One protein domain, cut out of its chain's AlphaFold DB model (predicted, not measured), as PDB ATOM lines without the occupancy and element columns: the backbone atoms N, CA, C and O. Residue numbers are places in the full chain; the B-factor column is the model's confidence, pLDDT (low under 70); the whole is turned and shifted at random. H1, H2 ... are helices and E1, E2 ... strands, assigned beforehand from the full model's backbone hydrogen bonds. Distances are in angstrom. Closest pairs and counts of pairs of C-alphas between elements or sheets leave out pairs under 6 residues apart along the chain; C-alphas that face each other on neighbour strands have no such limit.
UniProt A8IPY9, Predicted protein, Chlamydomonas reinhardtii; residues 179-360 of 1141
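What this domain is: This is residues 179 to 360 of the 1141 residues of the protein "Predicted protein" of Chlamydomonas reinhardtii (UniProt A8IPY9). Little is regular structure: antiparallel sheets E1 E2 E3 E4 and E5 E6 E7 E8 make a sandwich, face to face at 10.2 A, with H1 to H3 beyond one end. Of 182 printed residues, three named helices and eight strands hold 65, class mixed. The compact whole spans 50 by 32 by 29 A, radius of gyration of the C-alphas 16.4 A.

Where its parts are: Find C-alpha 191 at (145.118, 172.230, 67.029), where E1, 191-193, begins. Next come E2 196-203, 22.9 A, H1 205-211, E3 221-226, E4 232-237, E5 259-261, E6 266-270, H2 279-286, H3 293-299, E7 309-314 and E8 320-325, ending at (146.243, 183.669, 86.920).

How they stand to each other: Look across E2 and E3: N 199 and O 223 are 3.1 A apart. Hairpin H2 and H3 touch, closest at C-alphas 285 and 296, 5.3 A. Every O i to N i+4 pair in H2 is within hydrogen-bond range; H1 and H3 have 1 of 3, beside 2 and 3 of 4 O i to N i+3.

The domain as a whole: The printed part has no cut; link E4 to E5 is long; pLDDT is under 70 at 209-214 and 335-350.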
ATOM      1  N   ASP A 179     131.770 181.471  67.590       93.31
ATOM      2  CA  ASP A 179     131.177 182.440  68.502       93.31
ATOM      3  C   ASP A 179     130.303 183.416  67.685       93.31
ATOM      4  O   ASP A 179     130.759 183.885  66.638       93.31
ATOM      5  N   PRO A 180     129.044 183.687  68.078       90.12
ATOM      6  CA  PRO A 180     128.148 184.556  67.319       90.12
ATOM      7  C   PRO A 180     128.407 186.056  67.521       90.12
ATOM      8  O   PRO A 180     127.832 186.854  66.773       90.12
ATOM      9  N   HIS A 181     129.212 186.451  68.516       90.12
ATOM     10  CA  HIS A 181     129.449 187.851  68.878       90.12
ATOM     11  C   HIS A 181     129.924 188.681  67.668       90.12
ATOM     12  O   HIS A 181     130.749 188.201  66.884       90.12
ATOM     13  N   PRO A 182     129.404 189.910  67.463       85.00
ATOM     14  CA  PRO A 182     129.617 190.663  66.225       85.00
ATOM     15  C   PRO A 182     131.085 190.940  65.887       85.00
ATOM     16  O   PRO A 182     131.378 191.035  64.697       85.00
ATOM     17  N   PHE A 183     131.968 191.031  66.890       88.38
ATOM     18  CA  PHE A 183     133.395 191.355  66.756       88.38
ATOM     19  C   PHE A 183     134.342 190.159  66.979       88.38
ATOM     20  O   PHE A 183     135.562 190.326  66.899       88.38
ATOM     21  N   ALA A 184     133.819 188.963  67.277       91.56
ATOM     22  CA  ALA A 184     134.645 187.792  67.572       91.56
ATOM     23  C   ALA A 184     135.456 187.336  66.349       91.56
ATOM     24  O   ALA A 184     134.907 187.156  65.269       91.56
ATOM     25  N   ILE A 185     136.751 187.072  66.527       94.12
ATOM     26  CA  ILE A 185     137.692 186.636  65.489       94.12
ATOM     27  C   ILE A 185     138.594 185.480  65.937       94.12
ATOM     28  O   ILE A 185     138.913 185.329  67.117       94.12
ATOM     29  N   VAL A 186     139.055 184.676  64.973       95.88
ATOM     30  CA  VAL A 186     139.928 183.517  65.216       95.88
ATOM     31  C   VAL A 186     141.365 183.842  64.798       95.88
ATOM     32  O   VAL A 186     141.745 183.724  63.631       95.88
ATOM     33  N   THR A 187     142.164 184.267  65.774       93.00
ATOM     34  CA  THR A 187     143.598 184.578  65.630       93.00
ATOM     35  C   THR A 187     144.491 183.410  66.049       93.00
ATOM     36  O   THR A 187     145.517 183.165  65.406       93.00
ATOM     37  N   ALA A 188     144.075 182.650  67.068       93.94
ATOM     38  CA  ALA A 188     144.777 181.466  67.535       93.94
ATOM     39  C   ALA A 188     144.774 180.352  66.479       93.94
ATOM     40  O   ALA A 188     143.771 180.075  65.818       93.94
ATOM     41  N   SER A 189     145.918 179.687  66.316       96.00
ATOM     42  CA  SER A 189     146.061 178.630  65.308       96.00
ATOM     43  C   SER A 189     145.387 177.323  65.764       96.00
ATOM     44  O   SER A 189     145.655 176.883  66.882       96.00
ATOM     45  N   PRO A 190     144.550 176.661  64.938       96.38
ATOM     46  CA  PRO A 190     143.829 175.457  65.358       96.38
ATOM     47  C   PRO A 190     144.753 174.266  65.654       96.38
ATOM     48  O   PRO A 190     145.644 173.958  64.858       96.38
ATOM     49  N   THR A 191     144.481 173.526  66.732       97.94
ATOM     50  CA  THR A 191     145.118 172.230  67.029       97.94
ATOM     51  C   THR A 191     144.152 171.086  66.726       97.94
ATOM     52  O   THR A 191     143.048 171.054  67.264       97.94
ATOM     53  N   VAL A 192     144.563 170.118  65.900       97.81
ATOM     54  CA  VAL A 192     143.769 168.913  65.584       97.81
ATOM     55  C   VAL A 192     144.242 167.733  66.431       97.81
ATOM     56  O   VAL A 192     145.427 167.400  66.433       97.81
ATOM     57  N   TYR A 193     143.323 167.046  67.115       96.19
ATOM     58  CA  TYR A 193     143.621 165.814  67.853       96.19
ATOM     59  C   TYR A 193     142.392 164.899  67.963       96.19
ATOM     60  O   TYR A 193     141.294 165.354  68.275       96.19
ATOM     61  N   LYS A 194     142.589 163.596  67.703       92.06
ATOM     62  CA  LYS A 194     141.586 162.511  67.825       92.06
ATOM     63  C   LYS A 194     140.192 162.817  67.239       92.06
ATOM     64  O   LYS A 194     139.182 162.414  67.799       92.06
ATOM     65  N   GLY A 195     140.132 163.473  66.080       92.00
ATOM     66  CA  GLY A 195     138.856 163.760  65.407       92.00
ATOM     67  C   GLY A 195     138.137 165.016  65.905       92.00
ATOM     68  O   GLY A 195     136.991 165.235  65.527       92.00
ATOM     69  N   ALA A 196     138.813 165.865  66.679       96.81
ATOM     70  CA  ALA A 196     138.329 167.183  67.068       96.81
ATOM     71  C   ALA A 196     139.390 168.274  66.833       96.81
ATOM     72  O   ALA A 196     140.583 167.991  66.661       96.81
ATOM     73  N   ILE A 197     138.928 169.521  66.817       98.44
ATOM     74  CA  ILE A 197     139.715 170.750  66.686       98.44
ATOM     75  C   ILE A 197     139.571 171.549  67.974       98.44
ATOM     76  O   ILE A 197     138.454 171.723  68.449       98.44
ATOM     77  N   TYR A 198     140.677 172.085  68.480       98.38
ATOM     78  CA  TYR A 198     140.728 172.974  69.638       98.38
ATOM     79  C   TYR A 198     141.289 174.319  69.184       98.38
ATOM     80  O   TYR A 198     142.350 174.367  68.554       98.38
ATOM     81  N   VAL A 199     140.569 175.403  69.466       98.06
ATOM     82  CA  VAL A 199     140.941 176.752  69.026       98.06
ATOM     83  C   VAL A 199     140.506 177.801  70.049       98.06
ATOM     84  O   VAL A 199     139.524 177.609  70.765       98.06
ATOM     85  N   GLY A 200     141.262 178.893  70.128       97.50
ATOM     86  CA  GLY A 200     140.929 180.061  70.935       97.50
ATOM     87  C   GLY A 200     140.211 181.140  70.124       97.50
ATOM     88  O   GLY A 200     140.494 181.322  68.937       97.50
ATOM     89  N   ILE A 201     139.279 181.837  70.771       97.38
ATOM     90  CA  ILE A 201     138.503 182.940  70.204       97.38
ATOM     91  C   ILE A 201     138.942 184.255  70.852       97.38
ATOM     92  O   ILE A 201     139.169 184.344  72.061       97.38
ATOM     93  N   SER A 202     139.048 185.280  70.017       94.88
ATOM     94  CA  SER A 202     139.486 186.640  70.334       94.88
ATOM     95  C   SER A 202     138.493 187.653  69.769       94.88
ATOM     96  O   SER A 202     137.510 187.232  69.166       94.88
ATOM     97  N   SER A 203     138.702 188.959  69.931       92.50
ATOM     98  CA  SER A 203     137.770 189.961  69.401       92.50
ATOM     99  C   SER A 203     138.474 191.223  68.934       92.50
ATOM    100  O   SER A 203     139.612 191.497  69.296       92.50
ATOM    101  N   LEU A 204     137.774 191.971  68.089       87.75
ATOM    102  CA  LEU A 204     138.175 193.284  67.604       87.75
ATOM    103  C   LEU A 204     137.704 194.434  68.506       87.75
ATOM    104  O   LEU A 204     138.088 195.572  68.255       87.75
ATOM    105  N   GLU A 205     136.915 194.156  69.550       87.06
ATOM    106  CA  GLU A 205     136.509 195.143  70.568       87.06
ATOM    107  C   GLU A 205     137.711 195.898  71.160       87.06
ATOM    108  O   GLU A 205     137.703 197.125  71.177       87.06
ATOM    109  N   GLU A 206     138.796 195.182  71.475       82.31
ATOM    110  CA  GLU A 206     140.112 195.701  71.893       82.31
ATOM    111  C   GLU A 206     140.646 196.857  71.026       82.31
ATOM    112  O   GLU A 206     141.381 197.716  71.508       82.31
ATOM    113  N   LEU A 207     140.290 196.868  69.736       77.25
ATOM    114  CA  LEU A 207     140.708 197.858  68.746       77.25
ATOM    115  C   LEU A 207     139.624 198.909  68.464       77.25
ATOM    116  O   LEU A 207     139.961 200.063  68.215       77.25
ATOM    117  N   VAL A 208     138.340 198.529  68.443       70.00
ATOM    118  CA  VAL A 208     137.249 199.445  68.056       70.00
ATOM    119  C   VAL A 208     136.735 200.326  69.190       70.00
ATOM    120  O   VAL A 208     136.104 201.345  68.910       70.00
ATOM    121  N   ASP A 209     137.058 199.983  70.435       69.75
ATOM    122  CA  ASP A 209     136.904 200.847  71.610       69.75
ATOM    123  C   ASP A 209     137.577 202.217  71.380       69.75
ATOM    124  O   ASP A 209     136.931 203.263  71.420       69.75
ATOM    125  N   ALA A 210     138.834 202.200  70.917       63.00
ATOM    126  CA  ALA A 210     139.607 203.384  70.521       63.00
ATOM    127  C   ALA A 210     139.025 204.172  69.325       63.00
ATOM    128  O   ALA A 210     139.548 205.226  68.955       63.00
ATOM    129  N   PHE A 211     137.966 203.657  68.693       65.12
ATOM    130  CA  PHE A 211     137.253 204.269  67.573       65.12
ATOM    131  C   PHE A 211     135.779 204.579  67.900       65.12
ATOM    132  O   PHE A 211     135.012 204.891  66.986       65.12
ATOM    133  N   GLY A 212     135.373 204.507  69.176       60.94
ATOM    134  CA  GLY A 212     134.029 204.875  69.634       60.94
ATOM    135  C   GLY A 212     132.913 203.936  69.164       60.94
ATOM    136  O   GLY A 212     131.748 204.335  69.114       60.94
ATOM    137  N   ALA A 213     133.240 202.700  68.778       65.44
ATOM    138  CA  ALA A 213     132.228 201.694  68.472       65.44
ATOM    139  C   ALA A 213     131.530 201.209  69.761       65.44
ATOM    140  O   ALA A 213     132.145 201.234  70.824       65.44
ATOM    141  N   PRO A 214     130.278 200.706  69.697       67.94
ATOM    142  CA  PRO A 214     129.617 200.104  70.854       67.94
ATOM    143  C   PRO A 214     130.439 198.941  71.435       67.94
ATOM    144  O   PRO A 214     130.552 197.885  70.809       67.94
ATOM    145  N   CYS A 215     131.013 199.161  72.619       71.31
ATOM    146  CA  CYS A 215     131.985 198.291  73.277       71.31
ATOM    147  C   CYS A 215     131.777 198.324  74.812       71.31
ATOM    148  O   CYS A 215     131.112 199.221  75.324       71.31
ATOM    149  N   CYS A 216     132.254 197.364  75.606       86.25
ATOM    150  CA  CYS A 216     132.811 196.067  75.219       86.25
ATOM    151  C   CYS A 216     132.024 194.943  75.908       86.25
ATOM    152  O   CYS A 216     131.721 195.008  77.098       86.25
ATOM    153  N   THR A 217     131.646 193.930  75.133       91.19
ATOM    154  CA  THR A 217     130.674 192.877  75.479       91.19
ATOM    155  C   THR A 217     131.164 191.470  75.121       91.19
ATOM    156  O   THR A 217     130.538 190.477  75.497       91.19
ATOM    157  N   PHE A 218     132.279 191.353  74.399       94.00
ATOM    158  CA  PHE A 218     132.875 190.089  73.995       94.00
ATOM    159  C   PHE A 218     133.412 189.316  75.193       94.00
ATOM    160  O   PHE A 218     134.075 189.874  76.064       94.00
ATOM    161  N   ARG A 219     133.218 187.999  75.174       94.88
ATOM    162  CA  ARG A 219     133.773 187.079  76.163       94.88
ATOM    163  C   ARG A 219     134.693 186.096  75.453       94.88
ATOM    164  O   ARG A 219     134.235 185.291  74.645       94.88
ATOM    165  N   GLY A 220     135.981 186.150  75.779       96.38
ATOM    166  CA  GLY A 220     136.982 185.204  75.301       96.38
ATOM    167  C   GLY A 220     136.541 183.766  75.537       96.38
ATOM    168  O   GLY A 220     135.820 183.466  76.493       96.38
ATOM    169  N   SER A 221     136.938 182.860  74.646       97.81
ATOM    170  CA  SER A 221     136.575 181.454  74.793       97.81
ATOM    171  C   SER A 221     137.557 180.491  74.132       97.81
ATOM    172  O   SER A 221     138.317 180.846  73.231       97.81
ATOM    173  N   VAL A 222     137.532 179.243  74.597       98.50
ATOM    174  CA  VAL A 222     138.116 178.082  73.918       98.50
ATOM    175  C   VAL A 222     136.969 177.246  73.369       98.50
ATOM    176  O   VAL A 222     135.999 176.989  74.080       98.50
ATOM    177  N   VAL A 223     137.082 176.795  72.123       98.25
ATOM    178  CA  VAL A 223     136.042 176.013  71.446       98.25
ATOM    179  C   VAL A 223     136.605 174.677  70.970       98.25
ATOM    180  O   VAL A 223     137.671 174.630  70.346       98.25
ATOM    181  N   ARG A 224     135.852 173.598  71.222       98.19
ATOM    182  CA  ARG A 224     136.048 172.285  70.599       98.19
ATOM    183  C   ARG A 224     135.043 172.089  69.471       98.19
ATOM    184  O   ARG A 224     133.836 172.124  69.710       98.19
ATOM    185  N   LEU A 225     135.536 171.822  68.263       98.50
ATOM    186  CA  LEU A 225     134.712 171.457  67.106       98.50
ATOM    187  C   LEU A 225     134.961 170.004  66.691       98.50
ATOM    188  O   LEU A 225     136.100 169.536  66.701       98.50
ATOM    189  N   ASP A 226     133.915 169.324  66.231       97.75
ATOM    190  CA  ASP A 226     134.035 168.055  65.511       97.75
ATOM    191  C   ASP A 226     134.799 168.240  64.184       97.75
ATOM    192  O   ASP A 226     134.479 169.122  63.384       97.75
ATOM    193  N   LEU A 227     135.797 167.395  63.905       96.19
ATOM    194  CA  LEU A 227     136.673 167.545  62.732       96.19
ATOM    195  C   LEU A 227     135.959 167.282  61.391       96.19
ATOM    196  O   LEU A 227     136.388 167.788  60.350       96.19
ATOM    197  N   LEU A 228     134.897 166.472  61.388       93.81
ATOM    198  CA  LEU A 228     134.220 166.010  60.170       93.81
ATOM    199  C   LEU A 228     133.047 166.905  59.759       93.81
ATOM    200  O   LEU A 228     132.729 166.971  58.572       93.81
ATOM    201  N   THR A 229     132.431 167.593  60.717       95.12
ATOM    202  CA  THR A 229     131.217 168.405  60.536       95.12
ATOM    203  C   THR A 229     131.392 169.873  60.916       95.12
ATOM    204  O   THR A 229     130.600 170.702  60.476       95.12
ATOM    205  N   GLY A 230     132.393 170.201  61.738       96.19
ATOM    206  CA  GLY A 230     132.579 171.533  62.307       96.19
ATOM    207  C   GLY A 230     131.621 171.874  63.450       96.19
ATOM    208  O   GLY A 230     131.648 173.003  63.933       96.19
ATOM    209  N   ALA A 231     130.763 170.947  63.887       95.94
ATOM    210  CA  ALA A 231     129.806 171.206  64.958       95.94
ATOM    211  C   ALA A 231     130.520 171.473  66.295       95.94
ATOM    212  O   ALA A 231     131.417 170.719  66.679       95.94
ATOM    213  N   THR A 232     130.101 172.517  67.015       97.62
ATOM    214  CA  THR A 232     130.592 172.811  68.369       97.62
ATOM    215  C   THR A 232     130.210 171.683  69.323       97.62
ATOM    216  O   THR A 232     129.033 171.369  69.484       97.62
ATOM    217  N   GLN A 233     131.219 171.069  69.939       96.81
ATOM    218  CA  GLN A 233     131.074 170.010  70.939       96.81
ATOM    219  C   GLN A 233     131.069 170.600  72.356       96.81
ATOM    220  O   GLN A 233     130.252 170.195  73.178       96.81
ATOM    221  N   TRP A 234     131.924 171.595  72.613       98.25
ATOM    222  CA  TRP A 234     131.853 172.467  73.790       98.25
ATOM    223  C   TRP A 234     132.483 173.838  73.516       98.25
ATOM    224  O   TRP A 234     133.304 173.993  72.608       98.25
ATOM    225  N   GLN A 235     132.108 174.822  74.334       97.75
ATOM    226  CA  GLN A 235     132.708 176.154  74.403       97.75
ATOM    227  C   GLN A 235     132.916 176.513  75.881       97.75
ATOM    228  O   GLN A 235     131.982 176.424  76.675       97.75
ATOM    229  N   PHE A 236     134.137 176.902  76.245       98.19
ATOM    230  CA  PHE A 236     134.495 177.371  77.584       98.19
ATOM    231  C   PHE A 236     134.797 178.869  77.524       98.19
ATOM    232  O   PHE A 236     135.737 179.264  76.834       98.19
ATOM    233  N   PHE A 237     134.027 179.698  78.233       97.62
ATOM    234  CA  PHE A 237     134.266 181.143  78.308       97.62
ATOM    235  C   PHE A 237     135.309 181.486  79.378       97.62
ATOM    236  O   PHE A 237     135.247 180.999  80.506       97.62
ATOM    237  N   THR A 238     136.254 182.356  79.029       96.62
ATOM    238  CA  THR A 238     137.337 182.846  79.898       96.62
ATOM    239  C   THR A 238     136.974 184.136  80.637       96.62
ATOM    240  O   THR A 238     137.763 184.594  81.463       96.62
ATOM    241  N   ALA A 239     135.795 184.710  80.373       95.38
ATOM    242  CA  ALA A 239     135.233 185.861  81.078       95.38
ATOM    243  C   ALA A 239     133.874 185.521  81.744       95.38
ATOM    244  O   ALA A 239     133.112 184.703  81.196       95.38
ATOM    245  N   PRO A 240     133.530 186.162  82.885       94.06
ATOM    246  CA  PRO A 240     132.230 186.030  83.547       94.06
ATOM    247  C   PRO A 240     131.049 186.337  82.624       94.06
ATOM    248  O   PRO A 240     131.213 186.939  81.565       94.06
ATOM    249  N   GLU A 241     129.849 185.915  83.019       90.19
ATOM    250  CA  GLU A 241     128.632 186.263  82.283       90.19
ATOM    251  C   GLU A 241     128.351 187.769  82.374       90.19
ATOM    252  O   GLU A 241     128.395 188.343  83.461       90.19
ATOM    253  N   ASN A 242     128.048 188.387  81.232       90.19
ATOM    254  CA  ASN A 242     127.740 189.814  81.115       90.19
ATOM    255  C   ASN A 242     126.358 190.070  80.488       90.19
ATOM    256  O   ASN A 242     125.931 191.215  80.391       90.19
ATOM    257  N   GLY A 243     125.640 189.027  80.047       85.31
ATOM    258  CA  GLY A 243     124.292 189.156  79.483       85.31
ATOM    259  C   GLY A 243     124.211 189.957  78.175       85.31
ATOM    260  O   GLY A 243     123.108 190.308  77.758       85.31
ATOM    261  N   GLY A 244     125.346 190.251  77.533       80.62
ATOM    262  CA  GLY A 244     125.424 191.107  76.348       80.62
ATOM    263  C   GLY A 244     125.384 192.614  76.632       80.62
ATOM    264  O   GLY A 244     125.135 193.376  75.699       80.62
ATOM    265  N   VAL A 245     125.617 193.058  77.875       81.44
ATOM    266  CA  VAL A 245     125.827 194.483  78.210       81.44
ATOM    267  C   VAL A 245     127.299 194.772  78.547       81.44
ATOM    268  O   VAL A 245     128.028 193.836  78.890       81.44
ATOM    269  N   PRO A 246     127.766 196.035  78.435       79.38
ATOM    270  CA  PRO A 246     129.131 196.403  78.802       79.38
ATOM    271  C   PRO A 246     129.479 196.058  80.254       79.38
ATOM    272  O   PRO A 246     128.642 196.154  81.151       79.38
ATOM    273  N   GLY A 247     130.725 195.641  80.474       81.00
ATOM    274  CA  GLY A 247     131.211 195.128  81.755       81.00
ATOM    275  C   GLY A 247     132.311 194.099  81.518       81.00
ATOM    276  O   GLY A 247     133.165 194.316  80.659       81.00
ATOM    277  N   TRP A 248     132.271 192.971  82.241       88.88
ATOM    278  CA  TRP A 248     133.206 191.846  82.077       88.88
ATOM    279  C   TRP A 248     133.364 191.443  80.601       88.88
ATOM    280  O   TRP A 248     132.472 190.825  80.014       88.88
ATOM    281  N   SER A 249     134.499 191.799  80.004       92.88
ATOM    282  CA  SER A 249     134.754 191.622  78.573       92.88
ATOM    283  C   SER A 249     136.243 191.440  78.274       92.88
ATOM    284  O   SER A 249     137.096 191.799  79.082       92.88
ATOM    285  N   GLY A 250     136.567 190.860  77.118       93.69
ATOM    286  CA  GLY A 250     137.936 190.498  76.749       93.69
ATOM    287  C   GLY A 250     138.307 189.083  77.187       93.69
ATOM    288  O   GLY A 250     137.578 188.133  76.900       93.69
ATOM    289  N   ASN A 251     139.460 188.921  77.833       94.75
ATOM    290  CA  ASN A 251     140.080 187.649  78.234       94.75
ATOM    291  C   ASN A 251     140.371 186.724  77.032       94.75
ATOM    292  O   ASN A 251     140.337 185.493  77.139       94.75
ATOM    293  N   ALA A 252     140.613 187.327  75.863       96.50
ATOM    294  CA  ALA A 252     140.705 186.681  74.555       96.50
ATOM    295  C   ALA A 252     141.749 185.550  74.496       96.50
ATOM    296  O   ALA A 252     142.846 185.668  75.029       96.50
ATOM    297  N   VAL A 253     141.462 184.463  73.781       97.00
ATOM    298  CA  VAL A 253     142.411 183.351  73.591       97.00
ATOM    299  C   VAL A 253     143.029 183.468  72.198       97.00
ATOM    300  O   VAL A 253     142.590 182.820  71.251       97.00
ATOM    301  N   TRP A 254     144.014 184.359  72.055       92.69
ATOM    302  CA  TRP A 254     144.428 184.901  70.750       92.69
ATOM    303  C   TRP A 254     145.838 184.508  70.265       92.69
ATOM    304  O   TRP A 254     146.221 184.825  69.139       92.69
ATOM    305  N   GLY A 255     146.619 183.830  71.111       84.50
ATOM    306  CA  GLY A 255     148.038 183.541  70.882       84.50
ATOM    307  C   GLY A 255     148.350 182.408  69.886       84.50
ATOM    308  O   GLY A 255     147.826 182.326  68.778       84.50
ATOM    309  N   SER A 256     149.278 181.523  70.258       89.69
ATOM    310  CA  SER A 256     149.687 180.376  69.430       89.69
ATOM    311  C   SER A 256     148.737 179.173  69.581       89.69
ATOM    312  O   SER A 256     147.667 179.278  70.179       89.69
ATOM    313  N   ALA A 257     149.082 178.026  68.988       94.25
ATOM    314  CA  ALA A 257     148.206 176.853  68.980       94.25
ATOM    315  C   ALA A 257     148.096 176.170  70.366       94.25
ATOM    316  O   ALA A 257     149.131 175.970  71.010       94.25
ATOM    317  N   PRO A 258     146.891 175.748  70.812       97.00
ATOM    318  CA  PRO A 258     146.707 175.016  72.070       97.00
ATOM    319  C   PRO A 258     147.533 173.723  72.145       97.00
ATOM    320  O   PRO A 258     147.614 172.975  71.166       97.00
ATOM    321  N   ALA A 259     148.107 173.423  73.312       97.44
ATOM    322  CA  ALA A 259     148.931 172.229  73.528       97.44
ATOM    323  C   ALA A 259     148.125 171.067  74.137       97.44
ATOM    324  O   ALA A 259     147.219 171.291  74.934       97.44
ATOM    325  N   ILE A 260     148.464 169.822  73.788       97.88
ATOM    326  CA  ILE A 260     147.713 168.614  74.172       97.88
ATOM    327  C   ILE A 260     148.526 167.707  75.104       97.88
ATOM    328  O   ILE A 260     149.606 167.238  74.737       97.88
ATOM    329  N   ASP A 261     147.957 167.368  76.264       97.19
ATOM    330  CA  ASP A 261     148.398 166.228  77.073       97.19
ATOM    331  C   ASP A 261     147.606 164.975  76.702       97.19
ATOM    332  O   ASP A 261     146.512 164.714  77.207       97.19
ATOM    333  N   GLU A 262     148.190 164.171  75.817       93.94
ATOM    334  CA  GLU A 262     147.597 162.917  75.356       93.94
ATOM    335  C   GLU A 262     147.401 161.884  76.476       93.94
ATOM    336  O   GLU A 262     146.531 161.020  76.351       93.94
ATOM    337  N   ALA A 263     148.202 161.958  77.548       93.81
ATOM    338  CA  ALA A 263     148.213 160.983  78.638       93.81
ATOM    339  C   ALA A 263     147.185 161.302  79.732       93.81
ATOM    340  O   ALA A 263     146.692 160.382  80.384       93.81
ATOM    341  N   ARG A 264     146.850 162.585  79.924       95.00
ATOM    342  CA  ARG A 264     145.791 163.033  80.849       95.00
ATOM    343  C   ARG A 264     144.468 163.374  80.175       95.00
ATOM    344  O   ARG A 264     143.491 163.546  80.888       95.00
ATOM    345  N   GLY A 265     144.440 163.504  78.848       96.88
ATOM    346  CA  GLY A 265     143.261 163.982  78.127       96.88
ATOM    347  C   GLY A 265     142.993 165.462  78.392       96.88
ATOM    348  O   GLY A 265     141.896 165.823  78.795       96.88
ATOM    349  N   ARG A 266     143.998 166.327  78.201       97.88
ATOM    350  CA  ARG A 266     143.871 167.772  78.468       97.88
ATOM    351  C   ARG A 266     144.292 168.624  77.286       97.88
ATOM    352  O   ARG A 266     145.204 168.249  76.546       97.88
ATOM    353  N   VAL A 267     143.676 169.796  77.175       98.38
ATOM    354  CA  VAL A 267     144.131 170.898  76.323       98.38
ATOM    355  C   VAL A 267     144.552 172.082  77.196       98.38
ATOM    356  O   VAL A 267     143.854 172.450  78.141       98.38
ATOM    357  N   TYR A 268     145.708 172.664  76.879       98.56
ATOM    358  CA  TYR A 268     146.272 173.817  77.570       98.56
ATOM    359  C   TYR A 268     146.247 175.057  76.680       98.56
ATOM    360  O   TYR A 268     146.678 175.017  75.522       98.56
ATOM    361  N   VAL A 269     145.791 176.167  77.254       98.12
ATOM    362  CA  VAL A 269     145.770 177.497  76.631       98.12
ATOM    363  C   VAL A 269     146.340 178.538  77.591       98.12
ATOM    364  O   VAL A 269     146.528 178.263  78.778       98.12
ATOM    365  N   ALA A 270     146.583 179.739  77.078       97.06
ATOM    366  CA  ALA A 270     146.780 180.926  77.895       97.06
ATOM    367  C   ALA A 270     145.916 182.077  77.354       97.06
ATOM    368  O   ALA A 270     145.505 182.035  76.190       97.06
ATOM    369  N   THR A 271     145.585 183.042  78.211       97.25
ATOM    370  CA  THR A 271     144.539 184.044  77.960       97.25
ATOM    371  C   THR A 271     145.053 185.484  77.962       97.25
ATOM    372  O   THR A 271     146.068 185.810  78.584       97.25
ATOM    373  N   GLY A 272     144.320 186.330  77.242       94.06
ATOM    374  CA  GLY A 272     144.568 187.755  77.088       94.06
ATOM    375  C   GLY A 272     144.132 188.600  78.286       94.06
ATOM    376  O   GLY A 272     143.593 188.078  79.270       94.06
ATOM    377  N   ASN A 273     144.329 189.909  78.154       91.06
ATOM    378  CA  ASN A 273     143.859 190.939  79.079       91.06
ATOM    379  C   ASN A 273     142.328 191.064  79.080       91.06
ATOM    380  O   ASN A 273     141.639 190.598  78.167       91.06
ATOM    381  N   GLN A 274     141.795 191.732  80.100       90.31
ATOM    382  CA  GLN A 274     140.409 192.193  80.129       90.31
ATOM    383  C   GLN A 274     140.296 193.491  79.303       90.31
ATOM    384  O   GLN A 274     141.271 194.236  79.203       90.31
ATOM    385  N   TYR A 275     139.138 193.768  78.697       88.88
ATOM    386  CA  TYR A 275     138.912 194.986  77.896       88.88
ATOM    387  C   TYR A 275     138.261 196.081  78.744       88.88
ATOM    388  O   TYR A 275     138.847 197.134  78.967       88.88
ATOM    389  N   VAL A 276     137.077 195.790  79.288       85.19
ATOM    390  CA  VAL A 276     136.342 196.656  80.221       85.19
ATOM    391  C   VAL A 276     136.015 195.863  81.491       85.19
ATOM    392  O   VAL A 276     135.959 194.628  81.489       85.19
ATOM    393  N   ALA A 277     135.832 196.565  82.608       85.25
ATOM    394  CA  ALA A 277     135.365 196.009  83.875       85.25
ATOM    395  C   ALA A 277     134.030 196.659  84.287       85.25
ATOM    396  O   ALA A 277     133.742 197.771  83.849       85.25
ATOM    397  N   PRO A 278     133.198 195.994  85.109       87.56
ATOM    398  CA  PRO A 278     132.040 196.637  85.726       87.56
ATOM    399  C   PRO A 278     132.431 197.857  86.575       87.56
ATOM    400  O   PRO A 278     133.526 197.899  87.134       87.56
ATOM    401  N   GLU A 279     131.511 198.808  86.728       85.38
ATOM    402  CA  GLU A 279     131.710 200.061  87.477       85.38
ATOM    403  C   GLU A 279     132.209 199.812  88.915       85.38
ATOM    404  O   GLU A 279     133.255 200.323  89.298       85.38
ATOM    405  N   GLU A 280     131.571 198.891  89.644       86.56
ATOM    406  CA  GLU A 280     131.963 198.416  90.990       86.56
ATOM    407  C   GLU A 280     133.408 197.866  91.089       86.56
ATOM    408  O   GLU A 280     134.007 197.834  92.166       86.56
ATOM    409  N   VAL A 281     133.989 197.426  89.968       87.62
ATOM    410  CA  VAL A 281     135.368 196.921  89.884       87.62
ATOM    411  C   VAL A 281     136.336 198.056  89.566       87.62
ATOM    412  O   VAL A 281     137.432 198.075  90.123       87.62
ATOM    413  N   LEU A 282     135.934 199.014  88.725       85.62
ATOM    414  CA  LEU A 282     136.700 200.237  88.468       85.62
ATOM    415  C   LEU A 282     136.807 201.081  89.748       85.62
ATOM    416  O   LEU A 282     137.921 201.407  90.152       85.62
ATOM    417  N   GLU A 283     135.697 201.294  90.469       87.81
ATOM    418  CA  GLU A 283     135.680 201.927  91.801       87.81
ATOM    419  C   GLU A 283     136.664 201.247  92.771       87.81
ATOM    420  O   GLU A 283     137.418 201.911  93.482       87.81
ATOM    421  N   CYS A 284     136.709 199.910  92.776       87.94
ATOM    422  CA  CYS A 284     137.629 199.143  93.617       87.94
ATOM    423  C   CYS A 284     139.102 199.278  93.173       87.94
ATOM    424  O   CYS A 284     139.997 199.325  94.020       87.94
ATOM    425  N   LEU A 285     139.381 199.350  91.867       84.19
ATOM    426  CA  LEU A 285     140.734 199.551  91.327       84.19
ATOM    427  C   LEU A 285     141.259 200.981  91.555       84.19
ATOM    428  O   LEU A 285     142.477 201.166  91.663       84.19
ATOM    429  N   GLU A 286     140.358 201.964  91.646       83.94
ATOM    430  CA  GLU A 286     140.653 203.374  91.930       83.94
ATOM    431  C   GLU A 286     140.712 203.719  93.429       83.94
ATOM    432  O   GLU A 286     141.378 204.694  93.785       83.94
ATOM    433  N   ASP A 287     140.082 202.934  94.316       85.12
ATOM    434  CA  ASP A 287     140.113 203.157  95.771       85.12
ATOM    435  C   ASP A 287     141.567 203.299  96.286       85.12
ATOM    436  O   ASP A 287     142.346 202.340  96.224       85.12
ATOM    437  N   PRO A 288     141.956 204.455  96.870       85.06
ATOM    438  CA  PRO A 288     143.285 204.657  97.447       85.06
ATOM    439  C   PRO A 288     143.651 203.674  98.572       85.06
ATOM    440  O   PRO A 288     144.830 203.543  98.907       85.06
ATOM    441  N   ALA A 289     142.684 202.963  99.163       85.44
ATOM    442  CA  ALA A 289     142.957 201.857 100.077       85.44
ATOM    443  C   ALA A 289     143.620 200.656  99.374       85.44
ATOM    444  O   ALA A 289     144.348 199.904 100.033       85.44
ATOM    445  N   ASN A 290     143.441 200.503  98.057       83.94
ATOM    446  CA  ASN A 290     143.960 199.421  97.216       83.94
ATOM    447  C   ASN A 290     145.323 199.746  96.565       83.94
ATOM    448  O   ASN A 290     145.636 199.322  95.458       83.94
ATOM    449  N   ASP A 291     146.182 200.429  97.325       80.75
ATOM    450  CA  ASP A 291     147.558 200.882  97.030       80.75
ATOM    451  C   ASP A 291     148.600 199.845  96.529       80.75
ATOM    452  O   ASP A 291     149.770 200.189  96.353       80.75
ATOM    453  N   THR A 292     148.241 198.575  96.324       79.25
ATOM    454  CA  THR A 292     149.186 197.510  95.942       79.25
ATOM    455  C   THR A 292     148.578 196.553  94.918       79.25
ATOM    456  O   THR A 292     147.374 196.295  94.970       79.25
ATOM    457  N   PRO A 293     149.391 195.926  94.038       77.44
ATOM    458  CA  PRO A 293     148.891 194.955  93.063       77.44
ATOM    459  C   PRO A 293     148.075 193.829  93.707       77.44
ATOM    460  O   PRO A 293     147.009 193.493  93.214       77.44
ATOM    461  N   ALA A 294     148.502 193.304  94.861       79.25
ATOM    462  CA  ALA A 294     147.759 192.263  95.574       79.25
ATOM    463  C   ALA A 294     146.357 192.707  96.045       79.25
ATOM    464  O   ALA A 294     145.463 191.869  96.117       79.25
ATOM    465  N   LYS A 295     146.151 194.000  96.343       83.50
ATOM    466  CA  LYS A 295     144.832 194.557  96.677       83.50
ATOM    467  C   LYS A 295     143.997 194.828  95.423       83.50
ATOM    468  O   LYS A 295     142.882 194.327  95.344       83.50
ATOM    469  N   LYS A 296     144.558 195.508  94.410       83.06
ATOM    470  CA  LYS A 296     143.899 195.700  93.097       83.06
ATOM    471  C   LYS A 296     143.457 194.363  92.486       83.06
ATOM    472  O   LYS A 296     142.370 194.255  91.932       83.06
ATOM    473  N   GLY A 297     144.253 193.311  92.675       84.44
ATOM    474  CA  GLY A 297     143.932 191.964  92.216       84.44
ATOM    475  C   GLY A 297     142.781 191.266  92.937       84.44
ATOM    476  O   GLY A 297     142.246 190.317  92.376       84.44
ATOM    477  N   ALA A 298     142.356 191.736  94.115       88.00
ATOM    478  CA  ALA A 298     141.145 191.246  94.774       88.00
ATOM    479  C   ALA A 298     139.865 191.804  94.120       88.00
ATOM    480  O   ALA A 298     138.856 191.107  94.085       88.00
ATOM    481  N   CYS A 299     139.914 193.012  93.543       87.88
ATOM    482  CA  CYS A 299     138.784 193.630  92.833       87.88
ATOM    483  C   CYS A 299     138.334 192.820  91.608       87.88
ATOM    484  O   CYS A 299     137.154 192.779  91.274       87.88
ATOM    485  N   VAL A 300     139.283 192.155  90.944       87.56
ATOM    486  CA  VAL A 300     139.053 191.353  89.732       87.56
ATOM    487  C   VAL A 300     138.991 189.842  90.001       87.56
ATOM    488  O   VAL A 300     138.853 189.063  89.053       87.56
ATOM    489  N   ASP A 301     139.059 189.403  91.266       87.62
ATOM    490  CA  ASP A 301     139.079 187.983  91.654       87.62
ATOM    491  C   ASP A 301     137.682 187.347  91.739       87.62
ATOM    492  O   ASP A 301     137.296 186.736  92.737       87.62
ATOM    493  N   VAL A 302     136.896 187.499  90.670       87.94
ATOM    494  CA  VAL A 302     135.549 186.921  90.578       87.94
ATOM    495  C   VAL A 302     135.555 185.553  89.874       87.94
ATOM    496  O   VAL A 302     136.361 185.320  88.964       87.94
ATOM    497  N   PRO A 303     134.637 184.630  90.229       88.62
ATOM    498  CA  PRO A 303     134.519 183.338  89.562       88.62
ATOM    499  C   PRO A 303     134.322 183.477  88.046       88.62
ATOM    500  O   PRO A 303     133.384 184.122  87.584       88.62
ATOM    501  N   GLY A 304     135.197 182.835  87.271       87.12
ATOM    502  CA  GLY A 304     135.164 182.886  85.808       87.12
ATOM    503  C   GLY A 304     136.011 183.994  85.173       87.12
ATOM    504  O   GLY A 304     136.094 184.019  83.947       87.12
ATOM    505  N   ASN A 305     136.660 184.873  85.951       93.38
ATOM    506  CA  ASN A 305     137.550 185.900  85.401       93.38
ATOM    507  C   ASN A 305     138.985 185.396  85.186       93.38
ATOM    508  O   ASN A 305     139.877 185.561  86.024       93.38
ATOM    509  N   TRP A 306     139.185 184.774  84.026       93.81
ATOM    510  CA  TRP A 306     140.435 184.156  83.599       93.81
ATOM    511  C   TRP A 306     141.224 185.029  82.612       93.81
ATOM    512  O   TRP A 306     141.730 184.506  81.621       93.81
ATOM    513  N   PHE A 307     141.363 186.336  82.854       93.31
ATOM    514  CA  PHE A 307     142.388 187.141  82.168       93.31
ATOM    515  C   PHE A 307     143.794 186.674  82.584       93.31
ATOM    516  O   PHE A 307     143.950 186.088  83.658       93.31
ATOM    517  N   ASN A 308     144.810 186.888  81.742       93.44
ATOM    518  CA  ASN A 308     146.237 186.619  82.013       93.44
ATOM    519  C   ASN A 308     146.511 185.314  82.791       93.44
ATOM    520  O   ASN A 308     147.223 185.277  83.804       93.44
ATOM    521  N   SER A 309     145.888 184.234  82.329       95.38
ATOM    522  CA  SER A 309     145.832 182.936  82.992       95.38
ATOM    523  C   SER A 309     146.344 181.832  82.080       95.38
ATOM    524  O   SER A 309     146.106 181.853  80.875       95.38
ATOM    525  N   VAL A 310     146.982 180.816  82.661       98.12
ATOM    526  CA  VAL A 310     147.167 179.513  82.007       98.12
ATOM    527  C   VAL A 310     146.053 178.587  82.473       98.12
ATOM    528  O   VAL A 310     145.801 178.481  83.674       98.12
ATOM    529  N   LEU A 311     145.385 177.918  81.533       98.38
ATOM    530  CA  LEU A 311     144.236 177.052  81.807       98.38
ATOM    531  C   LEU A 311     144.484 175.628  81.303       98.38
ATOM    532  O   LEU A 311     145.069 175.426  80.237       98.38
ATOM    533  N   SER A 312     143.970 174.652  82.048       98.44
ATOM    534  CA  SER A 312     143.862 173.248  81.659       98.44
ATOM    535  C   SER A 312     142.394 172.856  81.588       98.44
ATOM    536  O   SER A 312     141.748 172.728  82.629       98.44
ATOM    537  N   LEU A 313     141.893 172.590  80.385       98.62
ATOM    538  CA  LEU A 313     140.551 172.045  80.174       98.62
ATOM    539  C   LEU A 313     140.626 170.534  79.925       98.62
ATOM    540  O   LEU A 313     141.596 170.046  79.333       98.62
ATOM    541  N   ASP A 314     139.605 169.795  80.357       98.25
ATOM    542  CA  ASP A 314     139.402 168.415  79.917       98.25
ATOM    543  C   ASP A 314     139.130 168.399  78.407       98.25
ATOM    544  O   ASP A 314     138.379 169.219  77.873       98.25
ATOM    545  N   ILE A 315     139.780 167.481  77.698       96.00
ATOM    546  CA  ILE A 315     139.758 167.464  76.236       96.00
ATOM    547  C   ILE A 315     138.421 166.982  75.661       96.00
ATOM    548  O   ILE A 315     138.081 167.333  74.531       96.00
ATOM    549  N   GLU A 316     137.653 166.202  76.422       95.31
ATOM    550  CA  GLU A 316     136.361 165.672  76.000       95.31
ATOM    551  C   GLU A 316     135.197 166.554  76.465       95.31
ATOM    552  O   GLU A 316     134.335 166.864  75.640       95.31
ATOM    553  N   THR A 317     135.186 166.994  77.731       96.88
ATOM    554  CA  THR A 317     134.066 167.761  78.323       96.88
ATOM    555  C   THR A 317     134.223 169.278  78.241       96.88
ATOM    556  O   THR A 317     133.215 169.984  78.230       96.88
ATOM    557  N   GLY A 318     135.455 169.794  78.170       96.56
ATOM    558  CA  GLY A 318     135.736 171.234  78.224       96.56
ATOM    559  C   GLY A 318     135.688 171.827  79.631       96.56
ATOM    560  O   GLY A 318     135.835 173.038  79.792       96.56
ATOM    561  N   GLU A 319     135.493 170.997  80.657       97.00
ATOM    562  CA  GLU A 319     135.489 171.429  82.054       97.00
ATOM    563  C   GLU A 319     136.881 171.908  82.485       97.00
ATOM    564  O   GLU A 319     137.909 171.328  82.122       97.00
ATOM    565  N   LEU A 320     136.921 172.966  83.300       98.00
ATOM    566  CA  LEU A 320     138.164 173.490  83.857       98.00
ATOM    567  C   LEU A 320     138.727 172.521  84.905       98.00
ATOM    568  O   LEU A 320     138.170 172.368  85.989       98.00
ATOM    569  N   VAL A 321     139.872 171.913  84.597       97.81
ATOM    570  CA  VAL A 321     140.596 171.020  85.512       97.81
ATOM    571  C   VAL A 321     141.452 171.825  86.491       97.81
ATOM    572  O   VAL A 321     141.539 171.481  87.666       97.81
ATOM    573  N   TRP A 322     142.086 172.893  86.002       97.38
ATOM    574  CA  TRP A 322     142.726 173.936  86.806       97.38
ATOM    575  C   TRP A 322     142.937 175.202  85.966       97.38
ATOM    576  O   TRP A 322     143.097 175.124  84.745       97.38
ATOM    577  N   GLY A 323     142.982 176.359  86.626       95.62
ATOM    578  CA  GLY A 323     143.400 177.637  86.047       95.62
ATOM    579  C   GLY A 323     144.338 178.367  87.008       95.62
ATOM    580  O   GLY A 323     144.166 178.264  88.221       95.62
ATOM    581  N   ASN A 324     145.346 179.063  86.483       94.38
ATOM    582  CA  ASN A 324     146.318 179.823  87.273       94.38
ATOM    583  C   ASN A 324     146.548 181.202  86.632       94.38
ATOM    584  O   ASN A 324     147.084 181.283  85.524       94.38
ATOM    585  N   ARG A 325     146.113 182.262  87.325       92.19
ATOM    586  CA  ARG A 325     146.243 183.669  86.920       92.19
ATOM    587  C   ARG A 325     147.528 184.262  87.495       92.19
ATOM    588  O   ARG A 325     147.736 184.185  88.704       92.19
ATOM    589  N   VAL A 326     148.373 184.861  86.651       88.12
ATOM    590  CA  VAL A 326     149.677 185.410  87.089       88.12
ATOM    591  C   VAL A 326     149.705 186.931  87.237       88.12
ATOM    592  O   VAL A 326     150.538 187.442  87.985       88.12
ATOM    593  N   SER A 327     148.814 187.657  86.554       84.25
ATOM    594  CA  SER A 327     148.685 189.111  86.710       84.25
ATOM    595  C   SER A 327     147.645 189.475  87.763       84.25
ATOM    596  O   SER A 327     146.652 188.776  87.961       84.25
ATOM    597  N   PHE A 328     147.874 190.608  88.421       80.12
ATOM    598  CA  PHE A 328     146.970 191.131  89.438       80.12
ATOM    599  C   PHE A 328     145.786 191.882  88.830       80.12
ATOM    600  O   PHE A 328     144.658 191.602  89.197       80.12
ATOM    601  N   PHE A 329     146.032 192.787  87.885       81.75
ATOM    602  CA  PHE A 329     145.019 193.504  87.109       81.75
ATOM    603  C   PHE A 329     145.574 193.754  85.702       81.75
ATOM    604  O   PHE A 329     146.791 193.884  85.547       81.75
ATOM    605  N   ASP A 330     144.698 193.752  84.698       84.56
ATOM    606  CA  ASP A 330     145.017 194.021  83.289       84.56
ATOM    607  C   ASP A 330     143.691 194.336  82.563       84.56
ATOM    608  O   ASP A 330     142.941 193.420  82.218       84.56
ATOM    609  N   VAL A 331     143.340 195.623  82.467       85.31
ATOM    610  CA  VAL A 331     142.081 196.146  81.900       85.31
ATOM    611  C   VAL A 331     142.450 197.191  80.846       85.31
ATOM    612  O   VAL A 331     142.678 198.359  81.157       85.31
ATOM    613  N   TRP A 332     142.596 196.732  79.606       83.50
ATOM    614  CA  TRP A 332     143.301 197.448  78.548       83.50
ATOM    615  C   TRP A 332     142.615 197.304  77.189       83.50
ATOM    616  O   TRP A 332     142.128 196.235  76.816       83.50
ATOM    617  N   THR A 333     142.652 198.380  76.413       80.31
ATOM    618  CA  THR A 333     142.282 198.421  74.994       80.31
ATOM    619  C   THR A 333     143.269 199.327  74.254       80.31
ATOM    620  O   THR A 333     144.064 200.050  74.866       80.31
ATOM    621  N   ALA A 334     143.190 199.371  72.922       73.38
ATOM    622  CA  ALA A 334     143.975 200.291  72.102       73.38
ATOM    623  C   ALA A 334     143.762 201.782  72.459       73.38
ATOM    624  O   ALA A 334     144.579 202.615  72.060       73.38
ATOM    625  N   ALA A 335     142.721 202.124  73.237       69.88
ATOM    626  CA  ALA A 335     142.499 203.465  73.778       69.88
ATOM    627  C   ALA A 335     143.645 203.921  74.703       69.88
ATOM    628  O   ALA A 335     143.964 205.103  74.780       69.88
ATOM    629  N   CYS A 336     144.333 202.975  75.348       66.19
ATOM    630  CA  CYS A 336     145.454 203.225  76.252       66.19
ATOM    631  C   CYS A 336     146.796 203.525  75.544       66.19
ATOM    632  O   CYS A 336     147.837 203.593  76.200       66.19
ATOM    633  N   LEU A 337     146.819 203.696  74.214       63.00
ATOM    634  CA  LEU A 337     148.040 204.001  73.456       63.00
ATOM    635  C   LEU A 337     148.249 205.523  73.284       63.00
ATOM    636  O   LEU A 337     147.504 206.158  72.533       63.00
ATOM    637  N   PRO A 338     149.329 206.125  73.834       46.62
ATOM    638  CA  PRO A 338     149.571 207.581  73.826       46.62
ATOM    639  C   PRO A 338     150.001 208.160  72.457       46.62
ATOM    640  O   PRO A 338     150.669 209.190  72.379       46.62
ATOM    641  N   LEU A 339     149.652 207.480  71.362       40.28
ATOM    642  CA  LEU A 339     149.849 207.912  69.976       40.28
ATOM    643  C   LEU A 339     148.533 208.328  69.291       40.28
ATOM    644  O   LEU A 339     148.580 208.811  68.160       40.28
ATOM    645  N   LEU A 340     147.385 208.166  69.961       42.41
ATOM    646  CA  LEU A 340     146.062 208.602  69.503       42.41
ATOM    647  C   LEU A 340     145.674 209.911  70.221       42.41
ATOM    648  O   LEU A 340     145.251 209.874  71.372       42.41
ATOM    649  N   PRO A 341     145.827 211.091  69.592       37.22
ATOM    650  CA  PRO A 341     145.788 212.368  70.309       37.22
ATOM    651  C   PRO A 341     144.368 212.882  70.631       37.22
ATOM    652  O   PRO A 341     144.236 213.989  71.148       37.22
ATOM    653  N   THR A 342     143.321 212.112  70.317       39.47
ATOM    654  CA  THR A 342     141.915 212.381  70.679       39.47
ATOM    655  C   THR A 342     141.388 211.498  71.814       39.47
ATOM    656  O   THR A 342     140.259 211.707  72.243       39.47
ATOM    657  N   VAL A 343     142.167 210.529  72.314       41.53
ATOM    658  CA  VAL A 343     141.696 209.561  73.317       41.53
ATOM    659  C   VAL A 343     142.207 209.932  74.709       41.53
ATOM    660  O   VAL A 343     143.409 209.887  74.968       41.53
ATOM    661  N   THR A 344     141.294 210.297  75.610       40.88
ATOM    662  CA  THR A 344     141.577 210.528  77.040       40.88
ATOM    663  C   THR A 344     141.244 209.327  77.924       40.88
ATOM    664  O   THR A 344     141.796 209.203  79.016       40.88
ATOM    665  N   ASP A 345     140.387 208.426  77.442       53.81
ATOM    666  CA  ASP A 345     139.610 207.519  78.292       53.81
ATOM    667  C   ASP A 345     140.128 206.075  78.179       53.81
ATOM    668  O   ASP A 345     139.433 205.160  77.750       53.81
ATOM    669  N   CYS A 346     141.394 205.864  78.552       59.72
ATOM    670  CA  CYS A 346     141.912 204.516  78.804       59.72
ATOM    671  C   CYS A 346     141.129 203.890  79.979       59.72
ATOM    672  O   CYS A 346     141.136 204.504  81.051       59.72
ATOM    673  N   PRO A 347     140.507 202.694  79.841       58.06
ATOM    674  CA  PRO A 347     139.609 202.124  80.857       58.06
ATOM    675  C   PRO A 347     140.188 202.021  82.273       58.06
ATOM    676  O   PRO A 347     139.441 202.047  83.247       58.06
ATOM    677  N   PHE A 348     141.514 201.932  82.399       63.59
ATOM    678  CA  PHE A 348     142.217 202.208  83.646       63.59
ATOM    679  C   PHE A 348     143.616 202.766  83.350       63.59
ATOM    680  O   PHE A 348     144.470 202.058  82.822       63.59
ATOM    681  N   ALA A 349     143.884 204.028  83.703       59.31
ATOM    682  CA  ALA A 349     145.090 204.750  83.267       59.31
ATOM    683  C   ALA A 349     146.437 204.176  83.773       59.31
ATOM    684  O   ALA A 349     147.486 204.501  83.218       59.31
ATOM    685  N   GLU A 350     146.428 203.321  84.803       65.12
ATOM    686  CA  GLU A 350     147.608 202.565  85.261       65.12
ATOM    687  C   GLU A 350     147.665 201.123  84.712       65.12
ATOM    688  O   GLU A 350     148.507 200.337  85.157       65.12
ATOM    689  N   SER A 351     146.767 200.721  83.801       70.38
ATOM    690  CA  SER A 351     146.736 199.335  83.326       70.38
ATOM    691  C   SER A 351     147.990 198.986  82.525       70.38
ATOM    692  O   SER A 351     148.355 199.714  81.594       70.38
ATOM    693  N   PRO A 352     148.630 197.837  82.806       72.44
ATOM    694  CA  PRO A 352     149.500 197.221  81.823       72.44
ATOM    695  C   PRO A 352     148.697 196.749  80.599       72.44
ATOM    696  O   PRO A 352     147.472 196.699  80.632       72.44
ATOM    697  N   ASP A 353     149.428 196.353  79.559       81.00
ATOM    698  CA  ASP A 353     149.050 195.247  78.676       81.00
ATOM    699  C   ASP A 353     150.155 194.196  78.827       81.00
ATOM    700  O   ASP A 353     151.226 194.282  78.216       81.00
ATOM    701  N   TYR A 354     149.939 193.263  79.750       85.81
ATOM    702  CA  TYR A 354     150.885 192.224  80.148       85.81
ATOM    703  C   TYR A 354     150.257 190.844  79.985       85.81
ATOM    704  O   TYR A 354     150.395 189.975  80.842       85.81
ATOM    705  N   ASP A 355     149.584 190.611  78.872       87.38
ATOM    706  CA  ASP A 355     148.848 189.376  78.659       87.38
ATOM    707  C   ASP A 355     149.679 188.202  78.096       87.38
ATOM    708  O   ASP A 355     150.894 188.295  77.859       87.38
ATOM    709  N   PHE A 356     149.023 187.049  77.905       92.50
ATOM    710  CA  PHE A 356     149.620 185.894  77.235       92.50
ATOM    711  C   PHE A 356     149.290 185.853  75.738       92.50
ATOM    712  O   PHE A 356     148.542 184.995  75.266       92.50
ATOM    713  N   GLY A 357     149.985 186.674  74.950       87.88
ATOM    714  CA  GLY A 357     149.976 186.591  73.483       87.88
ATOM    715  C   GLY A 357     150.509 185.284  72.863       87.88
ATOM    716  O   GLY A 357     150.806 185.254  71.669       87.88
ATOM    717  N   GLN A 358     150.677 184.200  73.629       90.31
ATOM    718  CA  GLN A 358     151.096 182.870  73.170       90.31
ATOM    719  C   GLN A 358     150.567 181.743  74.074       90.31
ATOM    720  O   GLN A 358     150.456 181.910  75.283       90.31
ATOM    721  N   ALA A 359     150.300 180.565  73.501       93.88
ATOM    722  CA  ALA A 359     149.904 179.370  74.243       93.88
ATOM    723  C   ALA A 359     151.133 178.577  74.757       93.88
ATOM    724  O   ALA A 359     152.201 178.642  74.137       93.88
ATOM    725  N   PRO A 360     151.008 177.796  75.851       96.38
ATOM    726  CA  PRO A 360     152.145 177.102  76.461       96.38
ATOM    727  C   PRO A 360     152.805 176.034  75.573       96.38
ATOM    728  O   PRO A 360     152.166 175.398  74.733       96.38
TER     729      PRO A 360